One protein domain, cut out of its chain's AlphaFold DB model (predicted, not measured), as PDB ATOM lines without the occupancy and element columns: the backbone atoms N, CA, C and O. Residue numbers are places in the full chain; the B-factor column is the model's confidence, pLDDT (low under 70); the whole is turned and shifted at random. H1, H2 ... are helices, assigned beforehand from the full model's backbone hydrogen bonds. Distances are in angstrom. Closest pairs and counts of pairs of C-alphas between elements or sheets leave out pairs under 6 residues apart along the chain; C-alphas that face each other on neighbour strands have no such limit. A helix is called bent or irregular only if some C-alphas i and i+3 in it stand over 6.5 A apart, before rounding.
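What this domain is: This is residues 5 to 65 of the 87 residues of an uncharacterized protein of bioreactor metagenome (UniProt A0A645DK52). This is an open chain of helices strung out lengthwise: the long helix H3 forms the middle of the length, H2 turns off from one end of it in an L, and H4 carries on beyond its other end as a free arm. The short helix H1 comes back near H3 on the inner side of that L, and the link from H1 to H2 completes a loose, open frame with H2 and H3. The printed part has 61 residues with four named helices, in the order H1, H2, H3, H4, and no named strand; the class is all helix. The whole is extended, with a radius of gyration of the C-alphas of 16.9 A, and the C-alphas span 54 by 27 by 15 A along their three main axes.

How they stand to each other: Begin with H3, residues 36 to 50, the longest helix. Look next at H2, residues 20 to 31: it is close to H3 but not clearly touching it, with 1 pair of C-alphas within 8 A. That closest pair is the C-alphas of Leu 30 and Leu 36, 6.7 A apart. The lines of H2 and H3 are about perpendicular, at 80 degrees, and their centres are 20.6 A apart. Now go to H1, residues 5 to 10: H1 and H3 are near each other, with no pair of C-alphas within 8 A but 7 pairs within 10 A. H1 and H2 are apart, though they follow each other in the chain. Last comes H4, residues 54 to 63, which is apart from H1, from H2 and from H3. No two of the four helices touch, and no two form a hairpin. Along the backbone of H1, H2, H3 and H4, every O i to N i+4 pair is within hydrogen-bond range, and no helix is bent or irregular.

Where its parts are: Find C-alpha 36, of Leu 36, at (-7.915, -20.064, -12.910); from there the 15 residues of H3 run 21.4 A to C-alpha 50, of Asp 50, at (-13.323, -11.232, 5.800). Watch z along this helix, since its N-to-C direction is (-0.31, 0.39, 0.87). In H2, 12 residues from Ser 20 to Ile 31, it is x that changes most, from C-alpha 20 at (-27.076, -17.867, -22.022) to C-alpha 31 at (-11.710, -23.136, -18.818), a length of 16.6 A. H1, 6 residues from Ser 5 to Lys 10, is 7.6 A from first to last C-alpha. H4, 10 residues from Val 54 to Glu 63, is 14.1 A long and ends at C-alpha 63, at (-17.181, -22.795, 26.462).

The domain as a whole: The two C-alphas farthest apart are those of Glu 21, in H2, and Ile 65, the last printed residue, at 54.4 A. The outline is only just a rod. Residues 28 to 38 stand free, of which 28 to 31 belong to H2 and 36 to 38 to H3; so do residues 48 to 65, of which 48 to 50 belong to H3 and 54 to 63 to H4. Without these stretches the body has 32 residues and spans 30 by 18 by 7 A, with a radius of gyration of 10.8 A. The links from H2 to H3, 4 residues, and from H3 to H4, 3 residues, are tight; the link from H1 to H2, 9 residues, is short, and no link is long. The printed part has no cut. The mean pLDDT of the printed part is 96.2, and no printed residue is under 70.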
ATOM      1  N   SER A   5     -24.796 -10.642  -4.556       91.25
ATOM      2  CA  SER A   5     -24.131  -9.409  -4.991       91.25
ATOM      3  C   SER A   5     -22.746  -9.272  -4.369       91.25
ATOM      4  O   SER A   5     -21.817  -8.864  -5.044       91.25
ATOM      5  N   GLU A   6     -22.538  -9.712  -3.125       94.44
ATOM      6  CA  GLU A   6     -21.198  -9.683  -2.527       94.44
ATOM      7  C   GLU A   6     -20.218 -10.656  -3.216       94.44
ATOM      8  O   GLU A   6     -19.045 -10.334  -3.413       94.44
ATOM      9  N   LEU A   7     -20.680 -11.844  -3.622       95.56
ATOM     10  CA  LEU A   7     -19.834 -12.797  -4.346       95.56
ATOM     11  C   LEU A   7     -19.443 -12.263  -5.721       95.56
ATOM     12  O   LEU A   7     -18.314 -12.487  -6.149       95.56
ATOM     13  N   GLU A   8     -20.353 -11.568  -6.393       94.50
ATOM     14  CA  GLU A   8     -20.119 -10.969  -7.704       94.50
ATOM     15  C   GLU A   8     -19.276  -9.690  -7.604       94.50
ATOM     16  O   GLU A   8     -18.163  -9.636  -8.123       94.50
ATOM     17  N   GLU A   9     -19.763  -8.690  -6.874       93.81
ATOM     18  CA  GLU A   9     -19.211  -7.333  -6.847       93.81
ATOM     19  C   GLU A   9     -17.938  -7.225  -6.000       93.81
ATOM     20  O   GLU A   9     -16.991  -6.542  -6.390       93.81
ATOM     21  N   LYS A  10     -17.890  -7.893  -4.838       95.19
ATOM     22  CA  LYS A  10     -16.783  -7.734  -3.881       95.19
ATOM     23  C   LYS A  10     -15.688  -8.776  -4.072       95.19
ATOM     24  O   LYS A  10     -14.507  -8.438  -4.034       95.19
ATOM     25  N   TYR A  11     -16.060 -10.042  -4.253       96.62
ATOM     26  CA  TYR A  11     -15.086 -11.140  -4.303       96.62
ATOM     27  C   TYR A  11     -14.816 -11.675  -5.717       96.62
ATOM     28  O   TYR A  11     -13.831 -12.390  -5.916       96.62
ATOM     29  N   GLY A  12     -15.651 -11.342  -6.707       96.12
ATOM     30  CA  GLY A  12     -15.516 -11.830  -8.083       96.12
ATOM     31  C   GLY A  12     -15.532 -13.360  -8.191       96.12
ATOM     32  O   GLY A  12     -14.778 -13.925  -8.989       96.12
ATOM     33  N   LEU A  13     -16.317 -14.015  -7.332       96.88
ATOM     34  CA  LEU A  13     -16.522 -15.465  -7.228       96.88
ATOM     35  C   LEU A  13     -17.785 -15.941  -7.960       96.88
ATOM     36  O   LEU A  13     -18.033 -17.142  -8.035       96.88
ATOM     37  N   LEU A  14     -18.582 -15.015  -8.487       95.50
ATOM     38  CA  LEU A  14     -19.769 -15.300  -9.275       95.50
ATOM     39  C   LEU A  14     -19.802 -14.367 -10.482       95.50
ATOM     40  O   LEU A  14     -19.468 -13.192 -10.363       95.50
ATOM     41  N   PHE A  15     -20.223 -14.902 -11.622       95.19
ATOM     42  CA  PHE A  15     -20.640 -14.105 -12.764       95.19
ATOM     43  C   PHE A  15     -22.124 -14.364 -12.997       95.19
ATOM     44  O   PHE A  15     -22.525 -15.525 -13.112       95.19
ATOM     45  N   ASN A  16     -22.928 -13.309 -13.047       93.00
ATOM     46  CA  ASN A  16     -24.346 -13.406 -13.345       93.00
ATOM     47  C   ASN A  16     -24.627 -12.854 -14.749       93.00
ATOM     48  O   ASN A  16     -24.303 -11.709 -15.051       93.00
ATOM     49  N   TYR A  17     -25.264 -13.660 -15.594       94.94
ATOM     50  CA  TYR A  17     -25.641 -13.285 -16.956       94.94
ATOM     51  C   TYR A  17     -27.127 -13.567 -17.158       94.94
ATOM     52  O   TYR A  17     -27.616 -14.633 -16.780       94.94
ATOM     53  N   SER A  18     -27.855 -12.619 -17.749       94.75
ATOM     54  CA  SER A  18     -29.239 -12.840 -18.189       94.75
ATOM     55  C   SER A  18     -29.317 -13.590 -19.520       94.75
ATOM     56  O   SER A  18     -30.350 -14.178 -19.827       94.75
ATOM     57  N   ASP A  19     -28.231 -13.557 -20.293       97.94
ATOM     58  CA  ASP A  19     -28.092 -14.189 -21.597       97.94
ATOM     59  C   ASP A  19     -27.243 -15.470 -21.493       97.94
ATOM     60  O   ASP A  19     -26.170 -15.493 -20.879       97.94
ATOM     61  N   SER A  20     -27.735 -16.562 -22.077       97.50
ATOM     62  CA  SER A  20     -27.076 -17.867 -22.022       97.50
ATOM     63  C   SER A  20     -25.836 -17.964 -22.916       97.50
ATOM     64  O   SER A  20     -24.908 -18.701 -22.574       97.50
ATOM     65  N   GLU A  21     -25.779 -17.233 -24.029       98.19
ATOM     66  CA  GLU A  21     -24.606 -17.189 -24.904       98.19
ATOM     67  C   GLU A  21     -23.451 -16.449 -24.225       98.19
ATOM     68  O   GLU A  21     -22.305 -16.908 -24.277       98.19
ATOM     69  N   GLU A  22     -23.741 -15.355 -23.516       98.00
ATOM     70  CA  GLU A  22     -22.741 -14.641 -22.714       98.00
ATOM     71  C   GLU A  22     -22.183 -15.522 -21.590       98.00
ATOM     72  O   GLU A  22     -20.961 -15.611 -21.414       98.00
ATOM     73  N   ALA A  23     -23.063 -16.244 -20.887       97.88
ATOM     74  CA  ALA A  23     -22.665 -17.192 -19.853       97.88
ATOM     75  C   ALA A  23     -21.755 -18.298 -20.411       97.88
ATOM     76  O   ALA A  23     -20.707 -18.605 -19.832       97.88
ATOM     77  N   LEU A  24     -22.121 -18.875 -21.562       98.38
ATOM     78  CA  LEU A  24     -21.339 -19.926 -22.210       98.38
ATOM     79  C   LEU A  24     -19.975 -19.408 -22.673       98.38
ATOM     80  O   LEU A  24     -18.953 -20.062 -22.452       98.38
ATOM     81  N   LYS A  25     -19.935 -18.212 -23.269       98.50
ATOM     82  CA  LYS A  25     -18.687 -17.567 -23.684       98.50
ATOM     83  C   LYS A  25     -17.756 -17.366 -22.493       98.50
ATOM     84  O   LYS A  25     -16.569 -17.685 -22.600       98.50
ATOM     85  N   LYS A  26     -18.287 -16.910 -21.353       98.00
ATOM     86  CA  LYS A  26     -17.492 -16.753 -20.134       98.00
ATOM     87  C   LYS A  26     -16.995 -18.094 -19.601       98.00
ATOM     88  O   LYS A  26     -15.830 -18.200 -19.238       98.00
ATOM     89  N   ALA A  27     -17.828 -19.132 -19.600       98.00
ATOM     90  CA  ALA A  27     -17.411 -20.466 -19.172       98.00
ATOM     91  C   ALA A  27     -16.233 -20.997 -20.011       98.00
ATOM     92  O   ALA A  27     -15.245 -21.479 -19.458       98.00
ATOM     93  N   VAL A  28     -16.294 -20.843 -21.337       98.38
ATOM     94  CA  VAL A  28     -15.202 -21.235 -22.245       98.38
ATOM     95  C   VAL A  28     -13.940 -20.400 -22.012       98.38
ATOM     96  O   VAL A  28     -12.839 -20.945 -22.074       98.38
ATOM     97  N   GLU A  29     -14.076 -19.098 -21.749       98.25
ATOM     98  CA  GLU A  29     -12.954 -18.227 -21.373       98.25
ATOM     99  C   GLU A  29     -12.263 -18.736 -20.100       98.25
ATOM    100  O   GLU A  29     -11.048 -18.914 -20.099       98.25
ATOM    101  N   LEU A  30     -13.034 -19.038 -19.050       97.94
ATOM    102  CA  LEU A  30     -12.497 -19.501 -17.768       97.94
ATOM    103  C   LEU A  30     -11.762 -20.839 -17.911       97.94
ATOM    104  O   LEU A  30     -10.661 -20.982 -17.396       97.94
ATOM    105  N   ILE A  31     -12.325 -21.806 -18.642       97.44
ATOM    106  CA  ILE A  31     -11.710 -23.136 -18.818       97.44
ATOM    107  C   ILE A  31     -10.345 -23.055 -19.528       97.44
ATOM    108  O   ILE A  31      -9.502 -23.932 -19.344       97.44
ATOM    109  N   LYS A  32     -10.109 -22.011 -20.328       98.19
ATOM    110  CA  LYS A  32      -8.839 -21.798 -21.036       98.19
ATOM    111  C   LYS A  32      -7.759 -21.140 -20.176       98.19
ATOM    112  O   LYS A  32      -6.610 -21.114 -20.609       98.19
ATOM    113  N   ASP A  33      -8.100 -20.610 -19.003       97.94
ATOM    114  CA  ASP A  33      -7.140 -19.978 -18.100       97.94
ATOM    115  C   ASP A  33      -6.424 -21.043 -17.239       97.94
ATOM    116  O   ASP A  33      -7.043 -21.635 -16.346       97.94
ATOM    117  N   PRO A  34      -5.118 -21.299 -17.456       97.88
ATOM    118  CA  PRO A  34      -4.376 -22.287 -16.672       97.88
ATOM    119  C   PRO A  34      -4.200 -21.877 -15.201       97.88
ATOM    120  O   PRO A  34      -4.055 -22.740 -14.336       97.88
ATOM    121  N   GLU A  35      -4.261 -20.580 -14.889       98.19
ATOM    122  CA  GLU A  35      -4.100 -20.056 -13.529       98.19
ATOM    123  C   GLU A  35      -5.442 -19.907 -12.797       98.19
ATOM    124  O   GLU A  35      -5.468 -19.507 -11.626       98.19
ATOM    125  N   LEU A  36      -6.563 -20.275 -13.433       97.94
ATOM    126  CA  LEU A  36      -7.915 -20.064 -12.910       97.94
ATOM    127  C   LEU A  36      -8.053 -20.556 -11.467       97.94
ATOM    128  O   LEU A  36      -8.524 -19.830 -10.590       97.94
ATOM    129  N   LYS A  37      -7.593 -21.781 -11.196       97.75
ATOM    130  CA  LYS A  37      -7.699 -22.408  -9.871       97.75
ATOM    131  C   LYS A  37      -6.953 -21.614  -8.798       97.75
ATOM    132  O   LYS A  37      -7.455 -21.466  -7.684       97.75
ATOM    133  N   LYS A  38      -5.775 -21.085  -9.131       98.38
ATOM    134  CA  LYS A  38      -4.970 -20.263  -8.221       98.38
ATOM    135  C   LYS A  38      -5.659 -18.930  -7.952       98.38
ATOM    136  O   LYS A  38      -5.842 -18.563  -6.793       98.38
ATOM    137  N   THR A  39      -6.107 -18.248  -9.005       97.94
ATOM    138  CA  THR A  39      -6.815 -16.965  -8.900       97.94
ATOM    139  C   THR A  39      -8.092 -17.094  -8.068       97.94
ATOM    140  O   THR A  39      -8.342 -16.285  -7.174       97.94
ATOM    141  N   TRP A  40      -8.881 -18.148  -8.287       98.06
ATOM    142  CA  TRP A  40     -10.087 -18.421  -7.502       98.06
ATOM    143  C   TRP A  40      -9.782 -18.821  -6.058       98.06
ATOM    144  O   TRP A  40     -10.508 -18.424  -5.147       98.06
ATOM    145  N   GLY A  41      -8.682 -19.542  -5.823       98.38
ATOM    146  CA  GLY A  41      -8.190 -19.833  -4.478       98.38
ATOM    147  C   GLY A  41      -7.897 -18.562  -3.676       98.38
ATOM    148  O   GLY A  41      -8.322 -18.456  -2.526       98.38
ATOM    149  N   ILE A  42      -7.251 -17.570  -4.300       98.38
ATOM    150  CA  ILE A  42      -6.961 -16.267  -3.679       98.38
ATOM    151  C   ILE A  42      -8.259 -15.515  -3.355       98.38
ATOM    152  O   ILE A  42      -8.432 -15.050  -2.229       98.38
ATOM    153  N   LYS A  43      -9.205 -15.451  -4.301       98.12
ATOM    154  CA  LYS A  43     -10.520 -14.818  -4.087       98.12
ATOM    155  C   LYS A  43     -11.295 -15.469  -2.938       98.12
ATOM    156  O   LYS A  43     -11.826 -14.779  -2.070       98.12
ATOM    157  N   ARG A  44     -11.311 -16.806  -2.887       97.69
ATOM    158  CA  ARG A  44     -11.938 -17.572  -1.800       97.69
ATOM    159  C   ARG A  44     -11.266 -17.302  -0.456       97.69
ATOM    160  O   ARG A  44     -11.963 -17.144   0.541       97.69
ATOM    161  N   ALA A  45      -9.936 -17.250  -0.415       97.62
ATOM    162  CA  ALA A  45      -9.200 -16.940   0.808       97.62
ATOM    163  C   ALA A  45      -9.524 -15.529   1.324       97.62
ATOM    164  O   ALA A  45      -9.688 -15.349   2.527       97.62
ATOM    165  N   ALA A  46      -9.680 -14.553   0.422       97.50
ATOM    166  CA  ALA A  46     -10.101 -13.203   0.784       97.50
ATOM    167  C   ALA A  46     -11.508 -13.184   1.407       97.50
ATOM    168  O   ALA A  46     -11.679 -12.601   2.472       97.50
ATOM    169  N   LEU A  47     -12.483 -13.884   0.806       96.38
ATOM    170  CA  LEU A  47     -13.828 -14.041   1.379       96.38
ATOM    171  C   LEU A  47     -13.771 -14.658   2.780       96.38
ATOM    172  O   LEU A  47     -14.341 -14.106   3.713       96.38
ATOM    173  N   LEU A  48     -13.080 -15.789   2.938       95.38
ATOM    174  CA  LEU A  48     -13.026 -16.499   4.219       95.38
ATOM    175  C   LEU A  48     -12.357 -15.674   5.320       95.38
ATOM    176  O   LEU A  48     -12.797 -15.736   6.459       95.38
ATOM    177  N   LYS A  49     -11.331 -14.886   4.982       95.50
ATOM    178  CA  LYS A  49     -10.657 -13.997   5.934       95.50
ATOM    179  C   LYS A  49     -11.546 -12.836   6.392       95.50
ATOM    180  O   LYS A  49     -11.417 -12.385   7.524       95.50
ATOM    181  N   ASP A  50     -12.406 -12.340   5.508       96.06
ATOM    182  CA  ASP A  50     -13.323 -11.232   5.800       96.06
ATOM    183  C   ASP A  50     -14.539 -11.660   6.635       96.06
ATOM    184  O   ASP A  50     -15.182 -10.821   7.270       96.06
ATOM    185  N   LYS A  51     -14.915 -12.943   6.587       94.44
ATOM    186  CA  LYS A  51     -16.082 -13.468   7.304       94.44
ATOM    187  C   LYS A  51     -15.708 -13.949   8.700       94.44
ATOM    188  O   LYS A  51     -14.575 -14.328   8.970       94.44
ATOM    189  N   ILE A  52     -16.698 -13.934   9.592       92.81
ATOM    190  CA  ILE A  52     -16.541 -14.478  10.940       92.81
ATOM    191  C   ILE A  52     -16.194 -15.966  10.865       92.81
ATOM    192  O   ILE A  52     -16.831 -16.726  10.131       92.81
ATOM    193  N   ASP A  53     -15.213 -16.384  11.659       93.44
ATOM    194  CA  ASP A  53     -14.962 -17.796  11.900       93.44
ATOM    195  C   ASP A  53     -16.096 -18.352  12.773       93.44
ATOM    196  O   ASP A  53     -16.148 -18.163  13.992       93.44
ATOM    197  N   VAL A  54     -17.058 -19.007  12.122       94.19
ATOM    198  CA  VAL A  54     -18.221 -19.594  12.797       94.19
ATOM    199  C   VAL A  54     -17.790 -20.708  13.749       94.19
ATOM    200  O   VAL A  54     -18.418 -20.892  14.789       94.19
ATOM    201  N   THR A  55     -16.714 -21.432  13.440       94.81
ATOM    202  CA  THR A  55     -16.200 -22.489  14.312       94.81
ATOM    203  C   THR A  55     -15.666 -21.889  15.604       94.81
ATOM    204  O   THR A  55     -16.090 -22.305  16.682       94.81
ATOM    205  N   GLU A  56     -14.808 -20.872  15.517       95.19
ATOM    206  CA  GLU A  56     -14.291 -20.169  16.694       95.19
ATOM    207  C   GLU A  56     -15.428 -19.540  17.513       95.19
ATOM    208  O   GLU A  56     -15.455 -19.651  18.741       95.19
ATOM    209  N   PHE A  57     -16.403 -18.924  16.838       95.69
ATOM    210  CA  PHE A  57     -17.593 -18.377  17.484       95.69
ATOM    211  C   PHE A  57     -18.365 -19.446  18.272       95.69
ATOM    212  O   PHE A  57     -18.686 -19.233  19.442       95.69
ATOM    213  N   MET A  58     -18.632 -20.608  17.668       96.62
ATOM    214  CA  MET A  58     -19.369 -21.699  18.313       96.62
ATOM    215  C   MET A  58     -18.593 -22.310  19.484       96.62
ATOM    216  O   MET A  58     -19.197 -22.612  20.513       96.62
ATOM    217  N   VAL A  59     -17.269 -22.455  19.366       96.44
ATOM    218  CA  VAL A  59     -16.411 -22.920  20.468       96.44
ATOM    219  C   VAL A  59     -16.520 -21.966  21.656       96.44
ATOM    220  O   VAL A  59     -16.898 -22.398  22.744       96.44
ATOM    221  N   LYS A  60     -16.309 -20.662  21.434       94.38
ATOM    222  CA  LYS A  60     -16.432 -19.639  22.486       94.38
ATOM    223  C   LYS A  60     -17.821 -19.628  23.119       94.38
ATOM    224  O   LYS A  60     -17.943 -19.505  24.336       94.38
ATOM    225  N   LEU A  61     -18.864 -19.780  22.303       94.81
ATOM    226  CA  LEU A  61     -20.245 -19.836  22.770       94.81
ATOM    227  C   LEU A  61     -20.469 -21.022  23.718       94.81
ATOM    228  O   LEU A  61     -21.035 -20.844  24.793       94.81
ATOM    229  N   ILE A  62     -20.017 -22.221  23.341       94.94
ATOM    230  CA  ILE A  62     -20.189 -23.441  24.140       94.94
ATOM    231  C   ILE A  62     -19.334 -23.392  25.411       94.94
ATOM    232  O   ILE A  62     -19.800 -23.778  26.485       94.94
ATOM    233  N   GLU A  63     -18.089 -22.927  25.317       93.62
ATOM    234  CA  GLU A  63     -17.181 -22.795  26.462       93.62
ATOM    235  C   GLU A  63     -17.700 -21.793  27.499       93.62
ATOM    236  O   GLU A  63     -17.575 -22.042  28.698       93.62
ATOM    237  N   GLY A  64     -18.358 -20.721  27.049       90.88
ATOM    238  CA  GLY A  64     -18.957 -19.696  27.906       90.88
ATOM    239  C   GLY A  64     -20.187 -20.137  28.710       90.88
ATOM    240  O   GLY A  64     -20.620 -19.392  29.587       90.88
ATOM    241  N   ILE A  65     -20.751 -21.328  28.463       90.69
ATOM    242  CA  ILE A  65     -21.911 -21.839  29.214       90.69
ATOM    243  C   ILE A  65     -21.491 -22.182  30.662       90.69
ATOM    244  O   ILE A  65     -20.580 -23.008  30.843       90.69
TER     245      ILE A  65